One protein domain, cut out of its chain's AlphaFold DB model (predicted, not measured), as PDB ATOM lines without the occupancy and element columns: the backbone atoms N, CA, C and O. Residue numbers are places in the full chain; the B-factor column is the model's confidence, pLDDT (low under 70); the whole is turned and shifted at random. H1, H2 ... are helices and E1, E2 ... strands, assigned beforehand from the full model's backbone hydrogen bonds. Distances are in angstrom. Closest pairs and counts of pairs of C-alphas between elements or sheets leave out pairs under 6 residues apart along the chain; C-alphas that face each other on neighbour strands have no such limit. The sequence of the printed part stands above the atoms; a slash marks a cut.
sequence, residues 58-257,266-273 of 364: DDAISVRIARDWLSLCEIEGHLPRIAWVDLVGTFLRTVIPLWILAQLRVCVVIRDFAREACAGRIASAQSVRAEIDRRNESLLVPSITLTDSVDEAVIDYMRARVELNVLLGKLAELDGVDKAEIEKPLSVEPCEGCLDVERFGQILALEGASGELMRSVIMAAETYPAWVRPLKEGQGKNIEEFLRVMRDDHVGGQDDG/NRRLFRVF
ATOM      1  N   ASP A  58     -45.831  35.358  13.784       71.75
ATOM      2  CA  ASP A  58     -44.933  35.753  14.865       71.75
ATOM      3  C   ASP A  58     -43.699  36.535  14.371       71.75
ATOM      4  O   ASP A  58     -42.693  36.621  15.072       71.75
ATOM      5  N   ASP A  59     -43.741  37.104  13.160       82.69
ATOM      6  CA  ASP A  59     -42.638  37.903  12.629       82.69
ATOM      7  C   ASP A  59     -42.344  39.130  13.509       82.69
ATOM      8  O   ASP A  59     -43.121  40.087  13.543       82.69
ATOM      9  N   ALA A  60     -41.196  39.120  14.191       86.81
ATOM     10  CA  ALA A  60     -40.877  40.069  15.257       86.81
ATOM     11  C   ALA A  60     -40.983  41.541  14.817       86.81
ATOM     12  O   ALA A  60     -41.629  42.344  15.496       86.81
ATOM     13  N   ILE A  61     -40.402  41.895  13.663       89.19
ATOM     14  CA  ILE A  61     -40.441  43.271  13.150       89.19
ATOM     15  C   ILE A  61     -41.854  43.679  12.710       89.19
ATOM     16  O   ILE A  61     -42.282  44.794  13.004       89.19
ATOM     17  N   SER A  62     -42.617  42.792  12.066       88.75
ATOM     18  CA  SER A  62     -43.997  43.099  11.663       88.75
ATOM     19  C   SER A  62     -44.919  43.251  12.874       88.75
ATOM     20  O   SER A  62     -45.706  44.196  12.926       88.75
ATOM     21  N   VAL A  63     -44.783  42.388  13.887       87.56
ATOM     22  CA  VAL A  63     -45.522  42.485  15.159       87.56
ATOM     23  C   VAL A  63     -45.200  43.793  15.877       87.56
ATOM     24  O   VAL A  63     -46.111  44.464  16.369       87.56
ATOM     25  N   ARG A  64     -43.920  44.188  15.915       91.06
ATOM     26  CA  ARG A  64     -43.487  45.481  16.461       91.06
ATOM     27  C   ARG A  64     -44.165  46.644  15.743       91.06
ATOM     28  O   ARG A  64     -44.800  47.472  16.392       91.06
ATOM     29  N   ILE A  65     -44.060  46.683  14.413       91.94
ATOM     30  CA  ILE A  65     -44.627  47.753  13.580       91.94
ATOM     31  C   ILE A  65     -46.142  47.836  13.766       91.94
ATOM     32  O   ILE A  65     -46.671  48.929  13.947       91.94
ATOM     33  N   ALA A  66     -46.841  46.699  13.778       89.38
ATOM     34  CA  ALA A  66     -48.285  46.661  13.990       89.38
ATOM     35  C   ALA A  66     -48.675  47.194  15.377       89.38
ATOM     36  O   ALA A  66     -49.615  47.977  15.502       89.38
ATOM     37  N   ARG A  67     -47.931  46.823  16.427       86.75
ATOM     38  CA  ARG A  67     -48.178  47.321  17.787       86.75
ATOM     39  C   ARG A  67     -47.967  48.831  17.892       86.75
ATOM     40  O   ARG A  67     -48.761  49.512  18.546       86.75
ATOM     41  N   ASP A  68     -46.924  49.344  17.252       91.31
ATOM     42  CA  ASP A  68     -46.634  50.778  17.211       91.31
ATOM     43  C   ASP A  68     -47.681  51.548  16.422       91.31
ATOM     44  O   ASP A  68     -48.162  52.579  16.887       91.31
ATOM     45  N   TRP A  69     -48.099  51.007  15.279       92.81
ATOM     46  CA  TRP A  69     -49.174  51.570  14.477       92.81
ATOM     47  C   TRP A  69     -50.469  51.706  15.281       92.81
ATOM     48  O   TRP A  69     -51.037  52.792  15.349       92.81
ATOM     49  N   LEU A  70     -50.892  50.645  15.977       87.56
ATOM     50  CA  LEU A  70     -52.079  50.692  16.838       87.56
ATOM     51  C   LEU A  70     -51.939  51.733  17.957       87.56
ATOM     52  O   LEU A  70     -52.884  52.455  18.253       87.56
ATOM     53  N   SER A  71     -50.748  51.849  18.549       86.81
ATOM     54  CA  SER A  71     -50.464  52.870  19.568       86.81
ATOM     55  C   SER A  71     -50.548  54.294  19.011       86.81
ATOM     56  O   SER A  71     -50.982  55.200  19.716       86.81
ATOM     57  N   LEU A  72     -50.173  54.502  17.745       88.88
ATOM     58  CA  LEU A  72     -50.342  55.785  17.061       88.88
ATOM     59  C   LEU A  72     -51.803  56.082  16.721       88.88
ATOM     60  O   LEU A  72     -52.225  57.231  16.842       88.88
ATOM     61  N   CYS A  73     -52.586  55.083  16.321       88.25
ATOM     62  CA  CYS A  73     -54.016  55.267  16.066       88.25
ATOM     63  C   CYS A  73     -54.775  55.668  17.340       88.25
ATOM     64  O   CYS A  73     -55.614  56.562  17.298       88.25
ATOM     65  N   GLU A  74     -54.440  55.086  18.495       84.06
ATOM     66  CA  GLU A  74     -55.091  55.412  19.777       84.06
ATOM     67  C   GLU A  74     -54.937  56.886  20.198       84.06
ATOM     68  O   GLU A  74     -55.761  57.415  20.947       84.06
ATOM     69  N   ILE A  75     -53.907  57.578  19.707       84.25
ATOM     70  CA  ILE A  75     -53.637  58.979  20.051       84.25
ATOM     71  C   ILE A  75     -54.138  59.980  18.996       84.25
ATOM     72  O   ILE A  75     -53.992  61.184  19.205       84.25
ATOM     73  N   GLU A  76     -54.734  59.519  17.888       85.12
ATOM     74  CA  GLU A  76     -55.209  60.374  16.784       85.12
ATOM     75  C   GLU A  76     -56.176  61.463  17.258       85.12
ATOM     76  O   GLU A  76     -56.003  62.636  16.931       85.12
ATOM     77  N   GLY A  77     -57.149  61.095  18.095       80.56
ATOM     78  CA  GLY A  77     -58.149  62.024  18.634       80.56
ATOM     79  C   GLY A  77     -57.625  63.000  19.693       80.56
ATOM     80  O   GLY A  77     -58.368  63.875  20.130       80.56
ATOM     81  N   HIS A  78     -56.365  62.865  20.113       82.88
ATOM     82  CA  HIS A  78     -55.800  63.565  21.273       82.88
ATOM     83  C   HIS A  78     -54.712  64.572  20.905       82.88
ATOM     84  O   HIS A  78     -54.191  65.286  21.762       82.88
ATOM     85  N   LEU A  79     -54.370  64.651  19.623       85.44
ATOM     86  CA  LEU A  79     -53.422  65.613  19.091       85.44
ATOM     87  C   LEU A  79     -54.106  66.482  18.036       85.44
ATOM     88  O   LEU A  79     -55.023  66.032  17.348       85.44
ATOM     89  N   PRO A  80     -53.643  67.729  17.836       89.06
ATOM     90  CA  PRO A  80     -54.005  68.476  16.644       89.06
ATOM     91  C   PRO A  80     -53.718  67.622  15.407       89.06
ATOM     92  O   PRO A  80     -52.619  67.080  15.278       89.06
ATOM     93  N   ARG A  81     -54.678  67.535  14.482       88.81
ATOM     94  CA  ARG A  81     -54.592  66.664  13.297       88.81
ATOM     95  C   ARG A  81     -53.252  66.771  12.563       88.81
ATOM     96  O   ARG A  81     -52.692  65.760  12.167       88.81
ATOM     97  N   ILE A  82     -52.726  67.986  12.414       89.94
ATOM     98  CA  ILE A  82     -51.431  68.238  11.761       89.94
ATOM     99  C   ILE A  82     -50.279  67.572  12.531       89.94
ATOM    100  O   ILE A  82     -49.445  66.915  11.924       89.94
ATOM    101  N   ALA A  83     -50.261  67.675  13.863       88.44
ATOM    102  CA  ALA A  83     -49.233  67.050  14.693       88.44
ATOM    103  C   ALA A  83     -49.300  65.516  14.638       88.44
ATOM    104  O   ALA A  83     -48.263  64.857  14.607       88.44
ATOM    105  N   TRP A  84     -50.506  64.941  14.587       91.75
ATOM    106  CA  TRP A  84     -50.667  63.499  14.407       91.75
ATOM    107  C   TRP A  84     -50.207  63.034  13.020       91.75
ATOM    108  O   TRP A  84     -49.450  62.071  12.919       91.75
ATOM    109  N   VAL A  85     -50.580  63.754  11.956       92.25
ATOM    110  CA  VAL A  85     -50.104  63.473  10.590       92.25
ATOM    111  C   VAL A  85     -48.577  63.543  10.515       92.25
ATOM    112  O   VAL A  85     -47.957  62.675   9.904       92.25
ATOM    113  N   ASP A  86     -47.956  64.512  11.188       91.19
ATOM    114  CA  ASP A  86     -46.497  64.619  11.269       91.19
ATOM    115  C   ASP A  86     -45.858  63.423  11.997       91.19
ATOM    116  O   ASP A  86     -44.804  62.930  11.575       91.19
ATOM    117  N   LEU A  87     -46.478  62.928  13.076       92.38
ATOM    118  CA  LEU A  87     -46.032  61.717  13.778       92.38
ATOM    119  C   LEU A  87     -46.147  60.479  12.890       92.38
ATOM    120  O   LEU A  87     -45.191  59.711  12.799       92.38
ATOM    121  N   VAL A  88     -47.276  60.318  12.198       95.12
ATOM    122  CA  VAL A  88     -47.498  59.226  11.242       95.12
ATOM    123  C   VAL A  88     -46.473  59.283  10.110       95.12
ATOM    124  O   VAL A  88     -45.848  58.272   9.800       95.12
ATOM    125  N   GLY A  89     -46.223  60.462   9.538       93.94
ATOM    126  CA  GLY A  89     -45.199  60.646   8.510       93.94
ATOM    127  C   GLY A  89     -43.805  60.253   9.004       93.94
ATOM    128  O   GLY A  89     -43.088  59.527   8.317       93.94
ATOM    129  N   THR A  90     -43.447  60.659  10.226       95.00
ATOM    130  CA  THR A  90     -42.165  60.309  10.870       95.00
ATOM    131  C   THR A  90     -42.055  58.806  11.140       95.00
ATOM    132  O   THR A  90     -41.002  58.203  10.915       95.00
ATOM    133  N   PHE A  91     -43.152  58.184  11.574       96.25
ATOM    134  CA  PHE A  91     -43.239  56.748  11.798       96.25
ATOM    135  C   PHE A  91     -43.017  55.973  10.504       96.25
ATOM    136  O   PHE A  91     -42.082  55.179  10.429       96.25
ATOM    137  N   LEU A  92     -43.800  56.252   9.456       95.62
ATOM    138  CA  LEU A  92     -43.709  55.565   8.163       95.62
ATOM    139  C   LEU A  92     -42.331  55.741   7.513       95.62
ATOM    140  O   LEU A  92     -41.764  54.780   6.992       95.62
ATOM    141  N   ARG A  93     -41.761  56.948   7.616       94.38
ATOM    142  CA  ARG A  93     -40.399  57.276   7.174       94.38
ATOM    143  C   ARG A  93     -39.316  56.466   7.890       94.38
ATOM    144  O   ARG A  93     -38.241  56.283   7.327       94.38
ATOM    145  N   THR A  94     -39.594  55.970   9.093       94.94
ATOM    146  CA  THR A  94     -38.666  55.129   9.855       94.94
ATOM    147  C   THR A  94     -38.925  53.642   9.612       94.94
ATOM    148  O   THR A  94     -38.008  52.906   9.248       94.94
ATOM    149  N   VAL A  95     -40.169  53.181   9.769       95.25
ATOM    150  CA  VAL A  95     -40.472  51.742   9.781       95.25
ATOM    151  C   VAL A  95     -40.482  51.099   8.403       95.25
ATOM    152  O   VAL A  95     -40.022  49.967   8.287       95.25
ATOM    153  N   ILE A  96     -40.963  51.782   7.356       94.44
ATOM    154  CA  ILE A  96     -41.022  51.177   6.015       94.44
ATOM    155  C   ILE A  96     -39.605  50.883   5.511       94.44
ATOM    156  O   ILE A  96     -39.351  49.753   5.089       94.44
ATOM    157  N   PRO A  97     -38.647  51.825   5.589       95.38
ATOM    158  CA  PRO A  97     -37.273  51.539   5.195       95.38
ATOM    159  C   PRO A  97     -36.601  50.422   6.006       95.38
ATOM    160  O   PRO A  97     -35.944  49.568   5.415       95.38
ATOM    161  N   LEU A  98     -36.789  50.384   7.331       96.06
ATOM    162  CA  LEU A  98     -36.251  49.311   8.181       96.06
ATOM    163  C   LEU A  98     -36.862  47.951   7.825       96.06
ATOM    164  O   LEU A  98     -36.143  46.965   7.677       96.06
ATOM    165  N   TRP A  99     -38.176  47.901   7.601       94.75
ATOM    166  CA  TRP A  99     -38.854  46.695   7.141       94.75
ATOM    167  C   TRP A  99     -38.335  46.234   5.775       94.75
ATOM    168  O   TRP A  99     -38.065  45.048   5.605       94.75
ATOM    169  N   ILE A 100     -38.123  47.154   4.824       94.31
ATOM    170  CA  ILE A 100     -37.523  46.829   3.522       94.31
ATOM    171  C   ILE A 100     -36.131  46.236   3.719       94.31
ATOM    172  O   ILE A 100     -35.879  45.159   3.190       94.31
ATOM    173  N   LEU A 101     -35.252  46.878   4.498       95.88
ATOM    174  CA  LEU A 101     -33.907  46.360   4.785       95.88
ATOM    175  C   LEU A 101     -33.958  44.943   5.383       95.88
ATOM    176  O   LEU A 101     -33.168  44.084   4.988       95.88
ATOM    177  N   ALA A 102     -34.922  44.674   6.269       94.31
ATOM    178  CA  ALA A 102     -35.169  43.335   6.802       94.31
ATOM    179  C   ALA A 102     -35.554  42.339   5.697       94.31
ATOM    180  O   ALA A 102     -35.013  41.235   5.651       94.31
ATOM    181  N   GLN A 103     -36.435  42.726   4.767       90.56
ATOM    182  CA  GLN A 103     -36.810  41.868   3.638       90.56
ATOM    183  C   GLN A 103     -35.648  41.632   2.665       90.56
ATOM    184  O   GLN A 103     -35.478  40.518   2.171       90.56
ATOM    185  N   LEU A 104     -34.807  42.643   2.416       93.75
ATOM    186  CA  LEU A 104     -33.622  42.504   1.564       93.75
ATOM    187  C   LEU A 104     -32.686  41.403   2.089       93.75
ATOM    188  O   LEU A 104     -32.155  40.609   1.306       93.75
ATOM    189  N   ARG A 105     -32.534  41.311   3.416       95.00
ATOM    190  CA  ARG A 105     -31.708  40.288   4.067       95.00
ATOM    191  C   ARG A 105     -32.217  38.864   3.880       95.00
ATOM    192  O   ARG A 105     -31.390  37.964   3.827       95.00
ATOM    193  N   VAL A 106     -33.521  38.639   3.696       92.31
ATOM    194  CA  VAL A 106     -34.037  37.290   3.388       92.31
ATOM    195  C   VAL A 106     -33.377  36.749   2.121       92.31
ATOM    196  O   VAL A 106     -32.893  35.623   2.098       92.31
ATOM    197  N   CYS A 107     -33.285  37.570   1.073       93.50
ATOM    198  CA  CYS A 107     -32.662  37.169  -0.188       93.50
ATOM    199  C   CYS A 107     -31.168  36.842  -0.020       93.50
ATOM    200  O   CYS A 107     -30.676  35.877  -0.601       93.50
ATOM    201  N   VAL A 108     -30.467  37.611   0.814       96.19
ATOM    202  CA  VAL A 108     -29.064  37.373   1.188       96.19
ATOM    203  C   VAL A 108     -28.920  36.031   1.916       96.19
ATOM    204  O   VAL A 108     -28.093  35.222   1.504       96.19
ATOM    205  N   VAL A 109     -29.773  35.750   2.907       95.12
ATOM    206  CA  VAL A 109     -29.791  34.470   3.640       95.12
ATOM    207  C   VAL A 109     -30.023  33.292   2.691       95.12
ATOM    208  O   VAL A 109     -29.284  32.313   2.738       95.12
ATOM    209  N   ILE A 110     -30.997  33.391   1.779       94.50
ATOM    210  CA  ILE A 110     -31.283  32.322   0.807       94.50
ATOM    211  C   ILE A 110     -30.124  32.122  -0.181       94.50
ATOM    212  O   ILE A 110     -29.797  30.984  -0.514       94.50
ATOM    213  N   ARG A 111     -29.460  33.198  -0.630       95.38
ATOM    214  CA  ARG A 111     -28.242  33.102  -1.456       95.38
ATOM    215  C   ARG A 111     -27.136  32.366  -0.709       95.38
ATOM    216  O   ARG A 111     -26.496  31.491  -1.290       95.38
ATOM    217  N   ASP A 112     -26.884  32.731   0.541       96.06
ATOM    218  CA  ASP A 112     -25.793  32.142   1.318       96.06
ATOM    219  C   ASP A 112     -26.075  30.673   1.642       96.06
ATOM    220  O   ASP A 112     -25.203  29.833   1.416       96.06
ATOM    221  N   PHE A 113     -27.322  30.336   1.985       95.94
ATOM    222  CA  PHE A 113     -27.793  28.953   2.048       95.94
ATOM    223  C   PHE A 113     -27.512  28.192   0.744       95.94
ATOM    224  O   PHE A 113     -26.921  27.115   0.768       95.94
ATOM    225  N   ALA A 114     -27.889  28.755  -0.408       94.94
ATOM    226  CA  ALA A 114     -27.707  28.085  -1.692       94.94
ATOM    227  C   ALA A 114     -26.222  27.859  -2.029       94.94
ATOM    228  O   ALA A 114     -25.838  26.802  -2.532       94.94
ATOM    229  N   ARG A 115     -25.361  28.832  -1.710       94.94
ATOM    230  CA  ARG A 115     -23.902  28.716  -1.859       94.94
ATOM    231  C   ARG A 115     -23.325  27.611  -0.976       94.94
ATOM    232  O   ARG A 115     -22.469  26.856  -1.435       94.94
ATOM    233  N   GLU A 116     -23.774  27.515   0.271       94.62
ATOM    234  CA  GLU A 116     -23.349  26.461   1.196       94.62
ATOM    235  C   GLU A 116     -23.832  25.079   0.757       94.62
ATOM    236  O   GLU A 116     -23.038  24.133   0.758       94.62
ATOM    237  N   ALA A 117     -25.078  24.979   0.294       95.25
ATOM    238  CA  ALA A 117     -25.647  23.746  -0.230       95.25
ATOM    239  C   ALA A 117     -24.871  23.247  -1.456       95.25
ATOM    240  O   ALA A 117     -24.486  22.081  -1.493       95.25
ATOM    241  N   CYS A 118     -24.515  24.134  -2.393       93.69
ATOM    242  CA  CYS A 118     -23.618  23.806  -3.507       93.69
ATOM    243  C   CYS A 118     -22.242  23.300  -3.045       93.69
ATOM    244  O   CYS A 118     -21.614  22.510  -3.739       93.69
ATOM    245  N   ALA A 119     -21.758  23.732  -1.878       92.00
ATOM    246  CA  ALA A 119     -20.523  23.229  -1.278       92.00
ATOM    247  C   ALA A 119     -20.719  21.919  -0.482       92.00
ATOM    248  O   ALA A 119     -19.818  21.509   0.256       92.00
ATOM    249  N   GLY A 120     -21.890  21.282  -0.588       91.62
ATOM    250  CA  GLY A 120     -22.255  20.048   0.105       91.62
ATOM    251  C   GLY A 120     -22.699  20.238   1.559       91.62
ATOM    252  O   GLY A 120     -22.895  19.248   2.265       91.62
ATOM    253  N   ARG A 121     -22.857  21.481   2.037       92.50
ATOM    254  CA  ARG A 121     -23.345  21.788   3.390       92.50
ATOM    255  C   ARG A 121     -24.808  22.205   3.328       92.50
ATOM    256  O   ARG A 121     -25.120  23.371   3.122       92.50
ATOM    257  N   ILE A 122     -25.705  21.244   3.510       91.94
ATOM    258  CA  ILE A 122     -27.146  21.504   3.538       91.94
ATOM    259  C   ILE A 122     -27.536  21.899   4.965       91.94
ATOM    260  O   ILE A 122     -27.483  21.069   5.875       91.94
ATOM    261  N   ALA A 123     -27.903  23.164   5.170       90.56
ATOM    262  CA  ALA A 123     -28.498  23.604   6.428       90.56
ATOM    263  C   ALA A 123     -29.922  23.044   6.571       90.56
ATOM    264  O   ALA A 123     -30.634  22.883   5.580       90.56
ATOM    265  N   SER A 124     -30.352  22.767   7.803       91.50
ATOM    266  CA  SER A 124     -31.734  22.351   8.063       91.50
ATOM    267  C   SER A 124     -32.710  23.509   7.854       91.50
ATOM    268  O   SER A 124     -32.352  24.678   8.042       91.50
ATOM    269  N   ALA A 125     -33.974  23.193   7.560       89.38
ATOM    270  CA  ALA A 125     -35.039  24.190   7.453       89.38
ATOM    271  C   ALA A 125     -35.134  25.054   8.719       89.38
ATOM    272  O   ALA A 125     -35.280  26.271   8.634       89.38
ATOM    273  N   GLN A 126     -34.965  24.443   9.898       91.06
ATOM    274  CA  GLN A 126     -34.971  25.151  11.180       91.06
ATOM    275  C   GLN A 126     -33.820  26.160  11.303       91.06
ATOM    276  O   GLN A 126     -34.017  27.245  11.845       91.06
ATOM    277  N   SER A 127     -32.632  25.827  10.794       93.12
ATOM    278  CA  SER A 127     -31.491  26.745  10.801       93.12
ATOM    279  C   SER A 127     -31.737  27.935   9.878       93.12
ATOM    280  O   SER A 127     -31.526  29.075  10.282       93.12
ATOM    281  N   VAL A 128     -32.229  27.688   8.658       91.81
ATOM    282  CA  VAL A 128     -32.570  28.762   7.709       91.81
ATOM    283  C   VAL A 128     -33.684  29.644   8.275       91.81
ATOM    284  O   VAL A 128     -33.605  30.870   8.202       91.81
ATOM    285  N   ARG A 129     -34.694  29.029   8.901       91.00
ATOM    286  CA  ARG A 129     -35.783  29.727   9.588       91.00
ATOM    287  C   ARG A 129     -35.256  30.646  10.686       91.00
ATOM    288  O   ARG A 129     -35.620  31.815  10.703       91.00
ATOM    289  N   ALA A 130     -34.369  30.145  11.542       91.44
ATOM    290  CA  ALA A 130     -33.785  30.930  12.625       91.44
ATOM    291  C   ALA A 130     -33.008  32.154  12.110       91.44
ATOM    292  O   ALA A 130     -33.073  33.215  12.725       91.44
ATOM    293  N   GLU A 131     -32.314  32.051  10.970       92.38
ATOM    294  CA  GLU A 131     -31.651  33.220  10.375       92.38
ATOM    295  C   GLU A 131     -32.626  34.228   9.768       92.38
ATOM    296  O   GLU A 131     -32.436  35.438   9.901       92.38
ATOM    297  N   ILE A 132     -33.708  33.760   9.145       91.44
ATOM    298  CA  ILE A 132     -34.770  34.641   8.641       91.44
ATOM    299  C   ILE A 132     -35.491  35.341   9.798       91.44
ATOM    300  O   ILE A 132     -35.817  36.526   9.697       91.44
ATOM    301  N   ASP A 133     -35.707  34.651  10.914       89.81
ATOM    302  CA  ASP A 133     -36.353  35.226  12.095       89.81
ATOM    303  C   ASP A 133     -35.486  36.301  12.761       89.81
ATOM    304  O   ASP A 133     -36.019  37.268  13.297       89.81
ATOM    305  N   ARG A 134     -34.156  36.201  12.639       92.00
ATOM    306  CA  ARG A 134     -33.193  37.202  13.127       92.00
ATOM    307  C   ARG A 134     -32.824  38.273  12.105       92.00
ATOM    308  O   ARG A 134     -31.977  39.122  12.373       92.00
ATOM    309  N   ARG A 135     -33.446  38.294  10.922       93.38
ATOM    310  CA  ARG A 135     -33.048  39.201   9.828       93.38
ATOM    311  C   ARG A 135     -33.123  40.684  10.193       93.38
ATOM    312  O   ARG A 135     -32.377  41.482   9.626       93.38
ATOM    313  N   ASN A 136     -34.012  41.062  11.111       92.44
ATOM    314  CA  ASN A 136     -34.139  42.432  11.596       92.44
ATOM    315  C   ASN A 136     -33.069  42.804  12.628       92.44
ATOM    316  O   ASN A 136     -32.952  43.976  12.943       92.44
ATOM    317  N   GLU A 137     -32.265  41.883  13.153       92.81
ATOM    318  CA  GLU A 137     -31.243  42.221  14.148       92.81
ATOM    319  C   GLU A 137     -30.112  43.043  13.523       92.81
ATOM    320  O   GLU A 137     -29.508  42.640  12.533       92.81
ATOM    321  N   SER A 138     -29.760  44.187  14.114       90.69
ATOM    322  CA  SER A 138     -28.631  45.014  13.650       90.69
ATOM    323  C   SER A 138     -28.715  45.410  12.165       90.69
ATOM    324  O   SER A 138     -27.712  45.362  11.448       90.69
ATOM    325  N   LEU A 139     -29.907  45.755  11.664       93.69
ATOM    326  CA  LEU A 139     -30.103  46.291  10.307       93.69
ATOM    327  C   LEU A 139     -29.262  47.538  10.068       93.69
ATOM    328  O   LEU A 139     -28.609  47.659   9.033       93.69
ATOM    329  N   LEU A 140     -29.273  48.446  11.042       93.56
ATOM    330  CA  LEU A 140     -28.462  49.649  11.050       93.56
ATOM    331  C   LEU A 140     -27.776  49.749  12.402       93.56
ATOM    332  O   LEU A 140     -28.435  49.843  13.435       93.56
ATOM    333  N   VAL A 141     -26.448  49.741  12.399       92.94
ATOM    334  CA  VAL A 141     -25.668  49.912  13.623       92.94
ATOM    335  C   VAL A 141     -25.540  51.411  13.896       92.94
ATOM    336  O   VAL A 141     -24.932  52.106  13.076       92.94
ATOM    337  N   PRO A 142     -26.097  51.935  15.006       93.56
ATOM    338  CA  PRO A 142     -25.942  53.332  15.385       93.56
ATOM    339  C   PRO A 142     -24.479  53.755  15.381       93.56
ATOM    340  O   PRO A 142     -23.626  53.032  15.890       93.56
ATOM    341  N   SER A 143     -24.174  54.926  14.826       91.94
ATOM    342  CA  SER A 143     -22.788  55.340  14.608       91.94
ATOM    343  C   SER A 143     -22.570  56.826  14.874       91.94
ATOM    344  O   SER A 143     -23.366  57.681  14.495       91.94
ATOM    345  N   ILE A 144     -21.436  57.152  15.500       86.94
ATOM    346  CA  ILE A 144     -20.937  58.539  15.583       86.94
ATOM    347  C   ILE A 144     -20.134  58.883  14.319       86.94
ATOM    348  O   ILE A 144     -20.064  60.040  13.901       86.94
ATOM    349  N   THR A 145     -19.536  57.871  13.690       88.62
ATOM    350  CA  THR A 145     -18.794  57.988  12.437       88.62
ATOM    351  C   THR A 145     -19.701  57.789  11.229       88.62
ATOM    352  O   THR A 145     -20.777  57.199  11.311       88.62
ATOM    353  N   LEU A 146     -19.238  58.289  10.089       89.88
ATOM    354  CA  LEU A 146     -19.914  58.148   8.808       89.88
ATOM    355  C   LEU A 146     -19.840  56.701   8.289       89.88
ATOM    356  O   LEU A 146     -18.782  56.083   8.374       89.88
ATOM    357  N   THR A 147     -20.940  56.205   7.726       90.31
ATOM    358  CA  THR A 147     -21.096  54.870   7.129       90.31
ATOM    359  C   THR A 147     -21.936  54.939   5.845       90.31
ATOM    360  O   THR A 147     -22.649  55.919   5.608       90.31
ATOM    361  N   ASP A 148     -21.813  53.907   5.019       90.62
ATOM    362  CA  ASP A 148     -22.589  53.577   3.825       90.62
ATOM    363  C   ASP A 148     -23.401  52.275   3.997       90.62
ATOM    364  O   ASP A 148     -23.843  51.693   3.013       90.62
ATOM    365  N   SER A 149     -23.674  51.836   5.234       90.69
ATOM    366  CA  SER A 149     -24.310  50.538   5.541       90.69
ATOM    367  C   SER A 149     -25.627  50.255   4.796       90.69
ATOM    368  O   SER A 149     -25.941  49.113   4.470       90.69
ATOM    369  N   VAL A 150     -26.417  51.293   4.511       92.62
ATOM    370  CA  VAL A 150     -27.641  51.206   3.692       92.62
ATOM    371  C   VAL A 150     -27.309  50.876   2.239       92.62
ATOM    372  O   VAL A 150     -27.949  50.015   1.643       92.62
ATOM    373  N   ASP A 151     -26.315  51.557   1.669       93.25
ATOM    374  CA  ASP A 151     -25.872  51.334   0.294       93.25
ATOM    375  C   ASP A 151     -25.264  49.924   0.166       93.25
ATOM    376  O   ASP A 151     -25.567  49.216  -0.797       93.25
ATOM    377  N   GLU A 152     -24.487  49.479   1.161       94.81
ATOM    378  CA  GLU A 152     -23.958  48.109   1.251       94.81
ATOM    379  C   GLU A 152     -25.082  47.063   1.278       94.81
ATOM    380  O   GLU A 152     -25.068  46.126   0.480       94.81
ATOM    381  N   ALA A 153     -26.115  47.260   2.106       95.44
ATOM    382  CA  ALA A 153     -27.260  46.350   2.172       95.44
ATOM    383  C   ALA A 153     -27.998  46.229   0.823       95.44
ATOM    384  O   ALA A 153     -28.396  45.132   0.422       95.44
ATOM    385  N   VAL A 154     -28.152  47.339   0.089       96.19
ATOM    386  CA  VAL A 154     -28.751  47.332  -1.257       96.19
ATOM    387  C   VAL A 154     -27.845  46.619  -2.265       96.19
ATOM    388  O   VAL A 154     -28.339  45.848  -3.092       96.19
ATOM    389  N   ILE A 155     -26.530  46.850  -2.207       96.81
ATOM    390  CA  ILE A 155     -25.543  46.177  -3.061       96.81
ATOM    391  C   ILE A 155     -25.600  44.661  -2.854       96.81
ATOM    392  O   ILE A 155     -25.714  43.916  -3.833       96.81
ATOM    393  N   ASP A 156     -25.566  44.210  -1.604       97.12
ATOM    394  CA  ASP A 156     -25.556  42.790  -1.261       97.12
ATOM    395  C   ASP A 156     -26.847  42.092  -1.670       97.12
ATOM    396  O   ASP A 156     -26.800  40.992  -2.230       97.12
ATOM    397  N   TYR A 157     -27.987  42.751  -1.469       97.50
ATOM    398  CA  TYR A 157     -29.277  42.273  -1.949       97.50
ATOM    399  C   TYR A 157     -29.311  42.116  -3.467       97.50
ATOM    400  O   TYR A 157     -29.718  41.073  -3.976       97.50
ATOM    401  N   MET A 158     -28.882  43.134  -4.214       97.44
ATOM    402  CA  MET A 158     -28.926  43.080  -5.675       97.44
ATOM    403  C   MET A 158     -28.021  41.985  -6.227       97.44
ATOM    404  O   MET A 158     -28.414  41.280  -7.158       97.44
ATOM    405  N   ARG A 159     -26.842  41.800  -5.625       97.56
ATOM    406  CA  ARG A 159     -25.954  40.688  -5.969       97.56
ATOM    407  C   ARG A 159     -26.607  39.345  -5.663       97.56
ATOM    408  O   ARG A 159     -26.656  38.500  -6.552       97.56
ATOM    409  N   ALA A 160     -27.191  39.182  -4.473       97.19
ATOM    410  CA  ALA A 160     -27.932  37.972  -4.108       97.19
ATOM    411  C   ALA A 160     -29.063  37.646  -5.068       97.19
ATOM    412  O   ALA A 160     -29.153  36.523  -5.555       97.19
ATOM    413  N   ARG A 161     -29.884  38.639  -5.394       95.25
ATOM    414  CA  ARG A 161     -31.017  38.471  -6.296       95.25
ATOM    415  C   ARG A 161     -30.576  38.020  -7.685       95.25
ATOM    416  O   ARG A 161     -31.179  37.109  -8.244       95.25
ATOM    417  N   VAL A 162     -29.551  38.657  -8.258       94.62
ATOM    418  CA  VAL A 162     -29.045  38.277  -9.587       94.62
ATOM    419  C   VAL A 162     -28.455  36.871  -9.553       94.62
ATOM    420  O   VAL A 162     -28.784  36.065 -10.416       94.62
ATOM    421  N   GLU A 163     -27.635  36.556  -8.554       96.12
ATOM    422  CA  GLU A 163     -27.025  35.232  -8.427       96.12
ATOM    423  C   GLU A 163     -28.061  34.121  -8.259       96.12
ATOM    424  O   GLU A 163     -27.957  33.104  -8.937       96.12
ATOM    425  N   LEU A 164     -29.083  34.324  -7.422       94.62
ATOM    426  CA  LEU A 164     -30.176  33.365  -7.252       94.62
ATOM    427  C   LEU A 164     -30.954  33.160  -8.552       94.62
ATOM    428  O   LEU A 164     -31.222  32.023  -8.925       94.62
ATOM    429  N   ASN A 165     -31.266  34.232  -9.284       93.12
ATOM    430  CA  ASN A 165     -31.956  34.115 -10.570       93.12
ATOM    431  C   ASN A 165     -31.122  33.345 -11.603       93.12
ATOM    432  O   ASN A 165     -31.653  32.502 -12.323       93.12
ATOM    433  N   VAL A 166     -29.815  33.619 -11.674       94.50
ATOM    434  CA  VAL A 166     -28.891  32.901 -12.563       94.50
ATOM    435  C   VAL A 166     -28.770  31.433 -12.148       94.50
ATOM    436  O   VAL A 166     -28.774  30.560 -13.012       94.50
ATOM    437  N   LEU A 167     -28.681  31.152 -10.847       93.19
ATOM    438  CA  LEU A 167     -28.630  29.796 -10.304       93.19
ATOM    439  C   LEU A 167     -29.886  29.003 -10.666       93.19
ATOM    440  O   LEU A 167     -29.765  27.924 -11.234       93.19
ATOM    441  N   LEU A 168     -31.074  29.551 -10.401       91.31
ATOM    442  CA  LEU A 168     -32.345  28.907 -10.744       91.31
ATOM    443  C   LEU A 168     -32.468  28.666 -12.253       91.31
ATOM    444  O   LEU A 168     -32.871  27.583 -12.666       91.31
ATOM    445  N   GLY A 169     -32.056  29.640 -13.074       90.62
ATOM    446  CA  GLY A 169     -32.023  29.490 -14.529       90.62
ATOM    447  C   GLY A 169     -31.112  28.345 -14.979       90.62
ATOM    448  O   GLY A 169     -31.522  27.528 -15.794       90.62
ATOM    449  N   LYS A 170     -29.914  28.236 -14.395       91.50
ATOM    450  CA  LYS A 170     -28.979  27.142 -14.688       91.50
ATOM    451  C   LYS A 170     -29.504  25.786 -14.235       91.50
ATOM    452  O   LYS A 170     -29.395  24.836 -14.994       91.50
ATOM    453  N   LEU A 171     -30.089  25.689 -13.041       90.62
ATOM    454  CA  LEU A 171     -30.685  24.439 -12.557       90.62
ATOM    455  C   LEU A 171     -31.810  23.952 -13.473       90.62
ATOM    456  O   LEU A 171     -31.902  22.761 -13.736       90.62
ATOM    457  N   ALA A 172     -32.628  24.869 -13.996       88.44
ATOM    458  CA  ALA A 172     -33.699  24.543 -14.935       88.44
ATOM    459  C   ALA A 172     -33.198  24.046 -16.310       88.44
ATOM    460  O   ALA A 172     -34.002  23.533 -17.091       88.44
ATOM    461  N   GLU A 173     -31.909  24.220 -16.618       88.75
ATOM    462  CA  GLU A 173     -31.253  23.745 -17.844       88.75
ATOM    463  C   GLU A 173     -30.493  22.421 -17.646       88.75
ATOM    464  O   GLU A 173     -30.028  21.847 -18.629       88.75
ATOM    465  N   LEU A 174     -30.345  21.934 -16.408       87.56
ATOM    466  CA  LEU A 174     -29.614  20.699 -16.117       87.56
ATOM    467  C   LEU A 174     -30.463  19.457 -16.406       87.56
ATOM    468  O   LEU A 174     -31.613  19.342 -15.977       87.56
ATOM    469  N   ASP A 175     -29.852  18.487 -17.085       79.50
ATOM    470  CA  ASP A 175     -30.462  17.184 -17.329       79.50
ATOM    471  C   ASP A 175     -30.671  16.439 -16.000       79.50
ATOM    472  O   ASP A 175     -29.718  16.148 -15.282       79.50
ATOM    473  N   GLY A 176     -31.922  16.092 -15.683       79.38
ATOM    474  CA  GLY A 176     -32.283  15.346 -14.469       79.38
ATOM    475  C   GLY A 176     -32.913  16.183 -13.353       79.38
ATOM    476  O   GLY A 176     -33.439  15.608 -12.400       79.38
ATOM    477  N   VAL A 177     -32.942  17.511 -13.495       84.56
ATOM    478  CA  VAL A 177     -33.703  18.401 -12.610       84.56
ATOM    479  C   VAL A 177     -35.095  18.630 -13.200       84.56
ATOM    480  O   VAL A 177     -35.238  19.046 -14.350       84.56
ATOM    481  N   ASP A 178     -36.148  18.363 -12.423       87.50
ATOM    482  CA  ASP A 178     -37.511  18.674 -12.853       87.50
ATOM    483  C   ASP A 178     -37.720  20.192 -12.840       87.50
ATOM    484  O   ASP A 178     -37.818  20.833 -11.793       87.50
ATOM    485  N   LYS A 179     -37.820  20.783 -14.031       87.19
ATOM    486  CA  LYS A 179     -38.069  22.214 -14.195       87.19
ATOM    487  C   LYS A 179     -39.340  22.672 -13.471       87.19
ATOM    488  O   LYS A 179     -39.344  23.753 -12.884       87.19
ATOM    489  N   ALA A 180     -40.391  21.849 -13.465       87.50
ATOM    490  CA  ALA A 180     -41.631  22.174 -12.768       87.50
ATOM    491  C   ALA A 180     -41.461  22.168 -11.240       87.50
ATOM    492  O   ALA A 180     -42.242  22.807 -10.540       87.50
ATOM    493  N   GLU A 181     -40.455  21.465 -10.707       88.44
ATOM    494  CA  GLU A 181     -40.094  21.494  -9.288       88.44
ATOM    495  C   GLU A 181     -39.386  22.809  -8.925       88.44
ATOM    496  O   GLU A 181     -39.750  23.431  -7.929       88.44
ATOM    497  N   ILE A 182     -38.446  23.276  -9.755       86.94
ATOM    498  CA  ILE A 182     -37.662  24.509  -9.523       86.94
ATOM    499  C   ILE A 182     -38.486  25.792  -9.715       86.94
ATOM    500  O   ILE A 182     -38.187  26.816  -9.103       86.94
ATOM    501  N   GLU A 183     -39.533  25.755 -10.540       85.69
ATOM    502  CA  GLU A 183     -40.439  26.896 -10.743       85.69
ATOM    503  C   GLU A 183     -41.436  27.103  -9.586       85.69
ATOM    504  O   GLU A 183     -42.127  28.127  -9.542       85.69
ATOM    505  N   LYS A 184     -41.519  26.165  -8.632       87.50
ATOM    506  CA  LYS A 184     -42.377  26.313  -7.448       87.50
ATOM    507  C   LYS A 184     -41.849  27.412  -6.519       87.50
ATOM    508  O   LYS A 184     -40.637  27.593  -6.401       87.50
ATOM    509  N   PRO A 185     -42.734  28.111  -5.783       87.12
ATOM    510  CA  PRO A 185     -42.307  29.012  -4.721       87.12
ATOM    511  C   PRO A 185     -41.447  28.269  -3.694       87.12
ATOM    512  O   PRO A 185     -41.841  27.206  -3.210       87.12
ATOM    513  N   LEU A 186     -40.289  28.835  -3.355       86.62
ATOM    514  CA  LEU A 186     -39.438  28.298  -2.299       86.62
ATOM    515  C   LEU A 186     -40.100  28.549  -0.941       86.62
ATOM    516  O   LEU A 186     -40.496  29.678  -0.644       86.62
ATOM    517  N   SER A 187     -40.170  27.517  -0.107       86.44
ATOM    518  CA  SER A 187     -40.688  27.615   1.251       86.44
ATOM    519  C   SER A 187     -39.711  27.026   2.259       86.44
ATOM    520  O   SER A 187     -39.115  25.971   2.053       86.44
ATOM    521  N   VAL A 188     -39.564  27.720   3.382       84.31
ATOM    522  CA  VAL A 188     -38.810  27.222   4.540       84.31
ATOM    523  C   VAL A 188     -39.667  26.266   5.369       84.31
ATOM    524  O   VAL A 188     -39.139  25.380   6.033       84.31
ATOM    525  N   GLU A 189     -40.990  26.407   5.301       80.19
ATOM    526  CA  GLU A 189     -41.947  25.529   5.974       80.19
ATOM    527  C   GLU A 189     -42.610  24.576   4.967       80.19
ATOM    528  O   GLU A 189     -42.830  24.964   3.815       80.19
ATOM    529  N   PRO A 190     -42.966  23.341   5.360       76.12
ATOM    530  CA  PRO A 190     -43.699  22.437   4.481       76.12
ATOM    531  C   PRO A 190     -45.015  23.073   4.015       76.12
ATOM    532  O   PRO A 190     -45.874  23.411   4.827       76.12
ATOM    533  N   CYS A 191     -45.176  23.231   2.704       80.44
ATOM    534  CA  CYS A 191     -46.369  23.809   2.099       80.44
ATOM    535  C   CYS A 191     -46.689  23.088   0.786       80.44
ATOM    536  O   CYS A 191     -45.790  22.727   0.023       80.44
ATOM    537  N   GLU A 192     -47.974  22.849   0.531       83.25
ATOM    538  CA  GLU A 192     -48.420  22.206  -0.702       83.25
ATOM    539  C   GLU A 192     -48.147  23.118  -1.908       83.25
ATOM    540  O   GLU A 192     -48.465  24.304  -1.895       83.25
ATOM    541  N   GLY A 193     -47.546  22.561  -2.963       85.00
ATOM    542  CA  GLY A 193     -47.196  23.321  -4.167       85.00
ATOM    543  C   GLY A 193     -45.918  24.162  -4.056       85.00
ATOM    544  O   GLY A 193     -45.576  24.848  -5.017       85.00
ATOM    545  N   CYS A 194     -45.188  24.080  -2.942       88.25
ATOM    546  CA  CYS A 194     -43.895  24.738  -2.761       88.25
ATOM    547  C   CYS A 194     -42.721  23.765  -2.939       88.25
ATOM    548  O   CYS A 194     -42.874  22.549  -2.819       88.25
ATOM    549  N   LEU A 195     -41.543  24.320  -3.223       89.31
ATOM    550  CA  LEU A 195     -40.267  23.622  -3.098       89.31
ATOM    551  C   LEU A 195     -39.731  23.877  -1.690       89.31
ATOM    552  O   LEU A 195     -39.519  25.030  -1.313       89.31
ATOM    553  N   ASP A 196     -39.537  22.828  -0.898       89.62
ATOM    554  CA  ASP A 196     -38.978  22.974   0.439       89.62
ATOM    555  C   ASP A 196     -37.475  23.284   0.387       89.62
ATOM    556  O   ASP A 196     -36.742  22.843  -0.503       89.62
ATOM    557  N   VAL A 197     -37.007  24.081   1.350       90.62
ATOM    558  CA  VAL A 197     -35.620  24.559   1.374       90.62
ATOM    559  C   VAL A 197     -34.604  23.421   1.502       90.62
ATOM    560  O   VAL A 197     -33.526  23.503   0.920       90.62
ATOM    561  N   GLU A 198     -34.946  22.328   2.188       91.38
ATOM    562  CA  GLU A 198     -34.058  21.170   2.332       91.38
ATOM    563  C   GLU A 198     -33.924  20.403   1.015       91.38
ATOM    564  O   GLU A 198     -32.804  20.100   0.598       91.38
ATOM    565  N   ARG A 199     -35.033  20.153   0.314       91.94
ATOM    566  CA  ARG A 199     -35.050  19.580  -1.035       91.94
ATOM    567  C   ARG A 199     -34.305  20.457  -2.025       91.94
ATOM    568  O   ARG A 199     -33.507  19.935  -2.802       91.94
ATOM    569  N   PHE A 200     -34.496  21.774  -1.966       93.06
ATOM    570  CA  PHE A 200     -33.710  22.707  -2.767       93.06
ATOM    571  C   PHE A 200     -32.211  22.556  -2.475       93.06
ATOM    572  O   PHE A 200     -31.411  22.416  -3.398       93.06
ATOM    573  N   GLY A 201     -31.830  22.475  -1.197       93.44
ATOM    574  CA  GLY A 201     -30.453  22.216  -0.779       93.44
ATOM    575  C   GLY A 201     -29.894  20.880  -1.279       93.44
ATOM    576  O   GLY A 201     -28.736  20.816  -1.682       93.44
ATOM    577  N   GLN A 202     -30.705  19.820  -1.309       93.19
ATOM    578  CA  GLN A 202     -30.308  18.514  -1.849       93.19
ATOM    579  C   GLN A 202     -30.033  18.578  -3.352       93.19
ATOM    580  O   GLN A 202     -29.015  18.052  -3.797       93.19
ATOM    581  N   ILE A 203     -30.902  19.244  -4.121       92.62
ATOM    582  CA  ILE A 203     -30.691  19.464  -5.559       92.62
ATOM    583  C   ILE A 203     -29.373  20.220  -5.771       92.62
ATOM    584  O   ILE A 203     -28.519  19.784  -6.538       92.62
ATOM    585  N   LEU A 204     -29.156  21.300  -5.017       94.00
ATOM    586  CA  LEU A 204     -27.923  22.085  -5.086       94.00
ATOM    587  C   LEU A 204     -26.673  21.287  -4.705       94.00
ATOM    588  O   LEU A 204     -25.634  21.463  -5.333       94.00
ATOM    589  N   ALA A 205     -26.744  20.421  -3.696       93.00
ATOM    590  CA  ALA A 205     -25.606  19.614  -3.267       93.00
ATOM    591  C   ALA A 205     -25.221  18.543  -4.296       93.00
ATOM    592  O   ALA A 205     -24.034  18.260  -4.461       93.00
ATOM    593  N   LEU A 206     -26.205  17.968  -4.995       90.62
ATOM    594  CA  LEU A 206     -25.974  16.997  -6.065       90.62
ATOM    595  C   LEU A 206     -25.304  17.659  -7.275       90.62
ATOM    596  O   LEU A 206     -24.258  17.193  -7.726       90.62
ATOM    597  N   GLU A 207     -25.852  18.783  -7.738       88.75
ATOM    598  CA  GLU A 207     -25.359  19.486  -8.931       88.75
ATOM    599  C   GLU A 207     -24.108  20.340  -8.657       88.75
ATOM    600  O   GLU A 207     -23.290  20.609  -9.536       88.75
ATOM    601  N   GLY A 208     -23.941  20.791  -7.414       82.06
ATOM    602  CA  GLY A 208     -22.882  21.702  -6.992       82.06
ATOM    603  C   GLY A 208     -21.587  21.028  -6.544       82.06
ATOM    604  O   GLY A 208     -20.597  21.735  -6.365       82.06
ATOM    605  N   ALA A 209     -21.545  19.698  -6.404       80.38
ATOM    606  CA  ALA A 209     -20.442  18.969  -5.765       80.38
ATOM    607  C   ALA A 209     -19.042  19.244  -6.360       80.38
ATOM    608  O   ALA A 209     -18.041  19.177  -5.645       80.38
ATOM    609  N   SER A 210     -18.947  19.587  -7.650       80.06
ATOM    610  CA  SER A 210     -17.682  19.947  -8.319       80.06
ATOM    611  C   SER A 210     -17.235  21.400  -8.076       80.06
ATOM    612  O   SER A 210     -16.130  21.794  -8.459       80.06
ATOM    613  N   GLY A 211     -18.095  22.232  -7.483       84.19
ATOM    614  CA  GLY A 211     -17.928  23.681  -7.351       84.19
ATOM    615  C   GLY A 211     -18.065  24.457  -8.669       84.19
ATOM    616  O   GLY A 211     -17.991  25.689  -8.671       84.19
ATOM    617  N   GLU A 212     -18.266  23.775  -9.801       89.75
ATOM    618  CA  GLU A 212     -18.363  24.406 -11.121       89.75
ATOM    619  C   GLU A 212     -19.664  25.187 -11.295       89.75
ATOM    620  O   GLU A 212     -19.634  26.277 -11.873       89.75
ATOM    621  N   LEU A 213     -20.772  24.692 -10.731       91.81
ATOM    622  CA  LEU A 213     -22.072  25.359 -10.798       91.81
ATOM    623  C   LEU A 213     -21.976  26.789 -10.258       91.81
ATOM    624  O   LEU A 213     -22.214  27.737 -11.005       91.81
ATOM    625  N   MET A 214     -21.527  26.962  -9.010       93.69
ATOM    626  CA  MET A 214     -21.420  28.290  -8.397       93.69
ATOM    627  C   MET A 214     -20.391  29.189  -9.078       93.69
ATOM    628  O   MET A 214     -20.636  30.385  -9.224       93.69
ATOM    629  N   ARG A 215     -19.267  28.635  -9.552       94.06
ATOM    630  CA  ARG A 215     -18.306  29.408 -10.350       94.06
ATOM    631  C   ARG A 215     -18.969  29.950 -11.617       94.06
ATOM    632  O   ARG A 215     -18.832  31.132 -11.920       94.06
ATOM    633  N   SER A 216     -19.726  29.108 -12.321       95.19
ATOM    634  CA  SER A 216     -20.446  29.508 -13.532       95.19
ATOM    635  C   SER A 216     -21.561  30.521 -13.246       95.19
ATOM    636  O   SER A 216     -21.791  31.408 -14.065       95.19
ATOM    637  N   VAL A 217     -22.232  30.421 -12.090       95.38
ATOM    638  CA  VAL A 217     -23.241  31.388 -11.630       95.38
ATOM    639  C   VAL A 217     -22.604  32.754 -11.422       95.38
ATOM    640  O   VAL A 217     -23.115  33.731 -11.957       95.38
ATOM    641  N   ILE A 218     -21.477  32.830 -10.706       96.00
ATOM    642  CA  ILE A 218     -20.789  34.101 -10.432       96.00
ATOM    643  C   ILE A 218     -20.311  34.742 -11.739       96.00
ATOM    644  O   ILE A 218     -20.612  35.906 -11.989       96.00
ATOM    645  N   MET A 219     -19.655  33.972 -12.614       96.94
ATOM    646  CA  MET A 219     -19.197  34.481 -13.913       96.94
ATOM    647  C   MET A 219     -20.352  34.996 -14.781       96.94
ATOM    648  O   MET A 219     -20.217  36.011 -15.458       96.94
ATOM    649  N   ALA A 220     -21.500  34.312 -14.774       96.56
ATOM    650  CA  ALA A 220     -22.679  34.778 -15.496       96.56
ATOM    651  C   ALA A 220     -23.295  36.019 -14.830       96.56
ATOM    652  O   ALA A 220     -23.650  36.964 -15.533       96.56
ATOM    653  N   ALA A 221     -23.371  36.062 -13.497       95.25
ATOM    654  CA  ALA A 221     -23.891  37.195 -12.737       95.25
ATOM    655  C   ALA A 221     -23.084  38.481 -12.987       95.25
ATOM    656  O   ALA A 221     -23.677  39.544 -13.164       95.25
ATOM    657  N   GLU A 222     -21.758  38.379 -13.117       95.75
ATOM    658  CA  GLU A 222     -20.861  39.492 -13.467       95.75
ATOM    659  C   GLU A 222     -21.192  40.157 -14.812       95.75
ATOM    660  O   GLU A 222     -20.847  41.320 -15.028       95.75
ATOM    661  N   THR A 223     -21.901  39.469 -15.714       96.00
ATOM    662  CA  THR A 223     -22.336  40.063 -16.988       96.00
ATOM    663  C   THR A 223     -23.546  40.993 -16.834       96.00
ATOM    664  O   THR A 223     -23.805  41.816 -17.714       96.00
ATOM    665  N   TYR A 224     -24.278  40.914 -15.716       95.38
ATOM    666  CA  TYR A 224     -25.464  41.730 -15.470       95.38
ATOM    667  C   TYR A 224     -25.077  43.110 -14.910       95.38
ATOM    668  O   TYR A 224     -24.495  43.199 -13.823       95.38
ATOM    669  N   PRO A 225     -25.486  44.222 -15.555       94.56
ATOM    670  CA  PRO A 225     -25.174  45.573 -15.078       94.56
ATOM    671  C   PRO A 225     -25.640  45.843 -13.641       94.56
ATOM    672  O   PRO A 225     -24.948  46.521 -12.884       94.56
ATOM    673  N   ALA A 226     -26.779  45.265 -13.249       91.81
ATOM    674  CA  ALA A 226     -27.348  45.386 -11.907       91.81
ATOM    675  C   ALA A 226     -26.536  44.660 -10.813       91.81
ATOM    676  O   ALA A 226     -26.679  45.001  -9.645       91.81
ATOM    677  N   TRP A 227     -25.678  43.695 -11.167       95.94
ATOM    678  CA  TRP A 227     -24.743  43.053 -10.233       95.94
ATOM    679  C   TRP A 227     -23.444  43.864 -10.105       95.94
ATOM    680  O   TRP A 227     -22.929  44.064  -9.003       95.94
ATOM    681  N   VAL A 228     -22.942  44.401 -11.229       95.81
ATOM    682  CA  VAL A 228     -21.693  45.188 -11.285       95.81
ATOM    683  C   VAL A 228     -21.870  46.587 -10.693       95.81
ATOM    684  O   VAL A 228     -20.984  47.093 -10.002       95.81
ATOM    685  N   ARG A 229     -23.007  47.243 -10.961       95.50
ATOM    686  CA  ARG A 229     -23.327  48.598 -10.481       95.50
ATOM    687  C   ARG A 229     -24.729  48.664  -9.849       95.50
ATOM    688  O   ARG A 229     -25.582  49.395 -10.361       95.50
ATOM    689  N   PRO A 230     -24.963  47.988  -8.707       94.25
ATOM    690  CA  PRO A 230     -26.294  47.872  -8.099       94.25
ATOM    691  C   PRO A 230     -27.015  49.190  -7.814       94.25
ATOM    692  O   PRO A 230     -28.225  49.290  -7.976       94.25
ATOM    693  N   LEU A 231     -26.269  50.225  -7.417       94.31
ATOM    694  CA  LEU A 231     -26.832  51.536  -7.069       94.31
ATOM    695  C   LEU A 231     -27.118  52.426  -8.289       94.31
ATOM    696  O   LEU A 231     -27.611  53.542  -8.142       94.31
ATOM    697  N   LYS A 232     -26.740  51.993  -9.496       93.50
ATOM    698  CA  LYS A 232     -26.911  52.771 -10.735       93.50
ATOM    699  C   LYS A 232     -27.833  52.085 -11.735       93.50
ATOM    700  O   LYS A 232     -28.486  52.783 -12.502       93.50
ATOM    701  N   GLU A 233     -27.892  50.757 -11.706       90.50
ATOM    702  CA  GLU A 233     -28.595  49.930 -12.682       90.50
ATOM    703  C   GLU A 233     -29.633  49.024 -12.005       90.50
ATOM    704  O   GLU A 233     -29.430  48.528 -10.896       90.50
ATOM    705  N   GLY A 234     -30.739  48.756 -12.700       89.19
ATOM    706  CA  GLY A 234     -31.793  47.862 -12.215       89.19
ATOM    707  C   GLY A 234     -32.558  48.391 -10.993       89.19
ATOM    708  O   GLY A 234     -32.678  49.597 -10.778       89.19
ATOM    709  N   GLN A 235     -33.116  47.470 -10.201       89.19
ATOM    710  CA  GLN A 235     -33.983  47.803  -9.063       89.19
ATOM    711  C   GLN A 235     -33.230  48.416  -7.875       89.19
ATOM    712  O   GLN A 235     -33.836  49.158  -7.106       89.19
ATOM    713  N   GLY A 236     -31.924  48.162  -7.737       91.25
ATOM    714  CA  GLY A 236     -31.124  48.672  -6.618       91.25
ATOM    715  C   GLY A 236     -31.083  50.196  -6.563       91.25
ATOM    716  O   GLY A 236     -31.196  50.766  -5.484       91.25
ATOM    717  N   LYS A 237     -31.054  50.866  -7.723       92.25
ATOM    718  CA  LYS A 237     -31.203  52.325  -7.820       92.25
ATOM    719  C   LYS A 237     -32.519  52.812  -7.203       92.25
ATOM    720  O   LYS A 237     -32.520  53.784  -6.459       92.25
ATOM    721  N   ASN A 238     -33.633  52.151  -7.516       91.75
ATOM    722  CA  ASN A 238     -34.951  52.555  -7.022       91.75
ATOM    723  C   ASN A 238     -35.074  52.317  -5.513       91.75
ATOM    724  O   ASN A 238     -35.659  53.136  -4.811       91.75
ATOM    725  N   ILE A 239     -34.503  51.212  -5.022       93.38
ATOM    726  CA  ILE A 239     -34.460  50.905  -3.590       93.38
ATOM    727  C   ILE A 239     -33.606  51.947  -2.862       93.38
ATOM    728  O   ILE A 239     -34.072  52.518  -1.883       93.38
ATOM    729  N   GLU A 240     -32.397  52.251  -3.343       93.31
ATOM    730  CA  GLU A 240     -31.541  53.281  -2.736       93.31
ATOM    731  C   GLU A 240     -32.226  54.648  -2.714       93.31
ATOM    732  O   GLU A 240     -32.232  55.297  -1.671       93.31
ATOM    733  N   GLU A 241     -32.855  55.056  -3.821       90.75
ATOM    734  CA  GLU A 241     -33.596  56.318  -3.907       90.75
ATOM    735  C   GLU A 241     -34.757  56.359  -2.903       90.75
ATOM    736  O   GLU A 241     -34.931  57.357  -2.210       90.75
ATOM    737  N   PHE A 242     -35.509  55.263  -2.761       92.69
ATOM    738  CA  PHE A 242     -36.570  55.166  -1.757       92.69
ATOM    739  C   PHE A 242     -36.014  55.286  -0.331       92.69
ATOM    740  O   PHE A 242     -36.549  56.030   0.489       92.69
ATOM    741  N   LEU A 243     -34.909  54.598  -0.031       92.69
ATOM    742  CA  LEU A 243     -34.284  54.613   1.295       92.69
ATOM    743  C   LEU A 243     -33.676  55.978   1.657       92.69
ATOM    744  O   LEU A 243     -33.414  56.222   2.838       92.69
ATOM    745  N   ARG A 244     -33.526  56.904   0.696       89.69
ATOM    746  CA  ARG A 244     -33.193  58.307   0.991       89.69
ATOM    747  C   ARG A 244     -34.239  59.002   1.833       89.69
ATOM    748  O   ARG A 244     -33.896  59.953   2.524       89.69
ATOM    749  N   VAL A 245     -35.471  58.490   1.870       90.12
ATOM    750  CA  VAL A 245     -36.474  59.001   2.796       90.12
ATOM    751  C   VAL A 245     -35.941  58.976   4.230       90.12
ATOM    752  O   VAL A 245     -36.200  59.909   4.954       90.12
ATOM    753  N   MET A 246     -35.089  58.036   4.657       91.62
ATOM    754  CA  MET A 246     -34.527  58.056   6.020       91.62
ATOM    755  C   MET A 246     -33.475  59.148   6.274       91.62
ATOM    756  O   MET A 246     -33.082  59.336   7.428       91.62
ATOM    757  N   ARG A 247     -32.960  59.808   5.230       90.06
ATOM    758  CA  ARG A 247     -31.804  60.711   5.290       90.06
ATOM    759  C   ARG A 247     -32.214  62.148   5.569       90.06
ATOM    760  O   ARG A 247     -33.289  62.594   5.172       90.06
ATOM    761  N   ASP A 248     -31.311  62.874   6.215       87.25
ATOM    762  CA  ASP A 248     -31.344  64.332   6.298       87.25
ATOM    763  C   ASP A 248     -30.881  64.969   4.970       87.25
ATOM    764  O   ASP A 248     -29.762  65.468   4.837       87.25
ATOM    765  N   ASP A 249     -31.718  64.884   3.934       74.06
ATOM    766  CA  ASP A 249     -31.395  65.422   2.603       74.06
ATOM    767  C   ASP A 249     -31.901  66.866   2.391       74.06
ATOM    768  O   ASP A 249     -31.638  67.465   1.340       74.06
ATOM    769  N   HIS A 250     -32.571  67.467   3.381       63.88
ATOM    770  CA  HIS A 250     -33.164  68.799   3.262       63.88
ATOM    771  C   HIS A 250     -32.102  69.906   3.263       63.88
ATOM    772  O   HIS A 250     -31.455  70.209   4.262       63.88
ATOM    773  N   VAL A 251     -31.960  70.582   2.122       55.19
ATOM    774  CA  VAL A 251     -31.177  71.817   2.015       55.19
ATOM    775  C   VAL A 251     -32.104  72.998   2.313       55.19
ATOM    776  O   VAL A 251     -32.908  73.376   1.469       55.19
ATOM    777  N   GLY A 252     -31.986  73.593   3.505       52.81
ATOM    778  CA  GLY A 252     -32.654  74.864   3.833       52.81
ATOM    779  C   GLY A 252     -33.952  74.781   4.649       52.81
ATOM    780  O   GLY A 252     -34.673  75.773   4.705       52.81
ATOM    781  N   GLY A 253     -34.238  73.654   5.308       55.28
ATOM    782  CA  GLY A 253     -35.327  73.518   6.287       55.28
ATOM    783  C   GLY A 253     -34.906  72.666   7.490       55.28
ATOM    784  O   GLY A 253     -34.008  71.840   7.360       55.28
ATOM    785  N   GLN A 254     -35.528  72.879   8.656       61.62
ATOM    786  CA  GLN A 254     -35.364  72.006   9.826       61.62
ATOM    787  C   GLN A 254     -36.261  70.775   9.659       61.62
ATOM    788  O   GLN A 254     -37.442  70.801  10.002       61.62
ATOM    789  N   ASP A 255     -35.719  69.713   9.069       75.38
ATOM    790  CA  ASP A 255     -36.354  68.399   9.079       75.38
ATOM    791  C   ASP A 255     -35.807  67.584  10.250       75.38
ATOM    792  O   ASP A 255     -34.669  67.142  10.220       75.38
ATOM    793  N   ASP A 256     -36.627  67.368  11.277       84.00
ATOM    794  CA  ASP A 256     -36.250  66.563  12.445       84.00
ATOM    795  C   ASP A 256     -36.767  65.114  12.364       84.00
ATOM    796  O   ASP A 256     -36.758  64.397  13.366       84.00
ATOM    797  N   GLY A 257     -37.276  64.680  11.202       88.75
ATOM    798  CA  GLY A 257     -37.927  63.381  10.995       88.75
ATOM    799  C   GLY A 257     -37.035  62.279  10.411       88.75
ATOM    800  O   GLY A 257     -37.569  61.282   9.928       88.75
ATOM    801  N   ASN A 266     -20.103  66.533   0.424       59.31
ATOM    802  CA  ASN A 266     -19.380  65.853  -0.657       59.31
ATOM    803  C   ASN A 266     -19.303  64.320  -0.520       59.31
ATOM    804  O   ASN A 266     -18.592  63.684  -1.298       59.31
ATOM    805  N   ARG A 267     -19.972  63.702   0.464       61.59
ATOM    806  CA  ARG A 267     -19.940  62.243   0.664       61.59
ATOM    807  C   ARG A 267     -21.347  61.661   0.797       61.59
ATOM    808  O   ARG A 267     -22.166  62.204   1.528       61.59
ATOM    809  N   ARG A 268     -21.595  60.516   0.144       71.81
ATOM    810  CA  ARG A 268     -22.794  59.668   0.327       71.81
ATOM    811  C   ARG A 268     -22.724  58.865   1.631       71.81
ATOM    812  O   ARG A 268     -23.030  57.684   1.657       71.81
ATOM    813  N   LEU A 269     -22.222  59.486   2.690       86.06
ATOM    814  CA  LEU A 269     -22.078  58.833   3.976       86.06
ATOM    815  C   LEU A 269     -22.945  59.550   4.998       86.06
ATOM    816  O   LEU A 269     -23.094  60.775   4.960       86.06
ATOM    817  N   PHE A 270     -23.468  58.781   5.935       88.75
ATOM    818  CA  PHE A 270     -24.364  59.255   6.976       88.75
ATOM    819  C   PHE A 270     -23.945  58.679   8.324       88.75
ATOM    820  O   PHE A 270     -23.223  57.689   8.401       88.75
ATOM    821  N   ARG A 271     -24.383  59.321   9.401       91.81
ATOM    822  CA  ARG A 271     -24.372  58.727  10.736       91.81
ATOM    823  C   ARG A 271     -25.719  58.061  10.948       91.81
ATOM    824  O   ARG A 271     -26.749  58.685  10.690       91.81
ATOM    825  N   VAL A 272     -25.722  56.822  11.421       93.69
ATOM    826  CA  VAL A 272     -26.959  56.168  11.852       93.69
ATOM    827  C   VAL A 272     -27.297  56.737  13.223       93.69
ATOM    828  O   VAL A 272     -26.763  56.294  14.240       93.69
ATOM    829  N   PHE A 273     -28.110  57.789  13.243       94.12
ATOM    830  CA  PHE A 273     -28.493  58.459  14.474       94.12
ATOM    831  C   PHE A 273     -29.800  59.240  14.272       94.12
ATOM    832  O   PHE A 273     -29.841  60.127  13.413       94.12
TER     833      PHE A 273
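AT A GLANCE: This is residues 58 to 257 and 266 to 273 of the 364 residues of an uncharacterized protein of Luteimonas sp. MC1572 (UniProt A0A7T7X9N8). One long helix, H2, runs through most of the length of an elongated helical body; H1 folds back along its first half, H3 folds back along its second half, and H6 packs on its last residues. H4 crosses the second half of H2, and H7, H8 and H9 follow one another along H4, with H9 reaching H2 again. The 208 printed residues hold nine named helices, H1 to H9, then one named strand, E1: mostly helix. The whole is only just loose, close to compact, with a radius of gyration of the C-alphas of 20.5 A, and spans 65 by 42 by 28 A.

IN THESE COORDINATES: Find C-alpha 60 at (-40.877, 40.069, 15.257); there H1 begins and runs to residue 74, 21.4 A away. H2, residues 81 to 118, starts at C-alpha 81 at (-54.592, 66.664, 13.297) and is 55.5 A long. Next come H3, residues 125 to 133, and H4, residues 149 to 171, 32.4 A long. Then read H5, residues 179 to 182, H6, residues 197 to 208, H7, residues 212 to 221, H8, residues 225 to 228, and H9, residues 235 to 246. E1, residues 270 to 272, ends at C-alpha 272 at (-26.959, 56.168, 11.852).

HOW THE PARTS SIT: Begin at H2, the hub, which touches six helices. H1 and H2 form a helical hairpin at a shallow tilt of 9 degrees, closest at the C-alphas of Ile 65 and Val 95, 6.9 A. H2 and H3 form another, closest at Val 106 and Ile 132, 5.9 A between C-alphas. H2, H4 and H9 make a bundle, three helices packed together: C-alphas 108 and 160 of H2 and H4 are closest at 5.4 A, and C-alphas 154 and 236 of H4 and H9 at 6.0 A. At the end of H2, Cys 118 and Gly 208 of H6 have the closest C-alphas, 4.1 A. H4 touches H7, closest at C-alphas 163 and 221, 5.7 A, and H8, at C-alphas 159 and 227, 5.0 A; it only just touches H5, with 3 pairs of C-alphas within 8 A. H4 and E1 are near each other; E1 pairs with no named strand. Every O i to N i+4 pair is within hydrogen-bond range in H1, H3, H4, H6 and H7, against 31 of 34 in H2 and 6 of 8 in H9; H5 and H8 are too short for one.

THE WHOLE: Look for the farthest C-alphas at Pro 80 and Asp 175, 65.9 A apart. The links H3 to H4 and H5 to H6 are long. Residues 258 to 265 are not printed, and C-alphas 257 and 266 stand 22.0 A apart across this cut. Residues 249 to 254 stand free. The model's pLDDT is under 70 at residues 250 to 254 and 266 to 267.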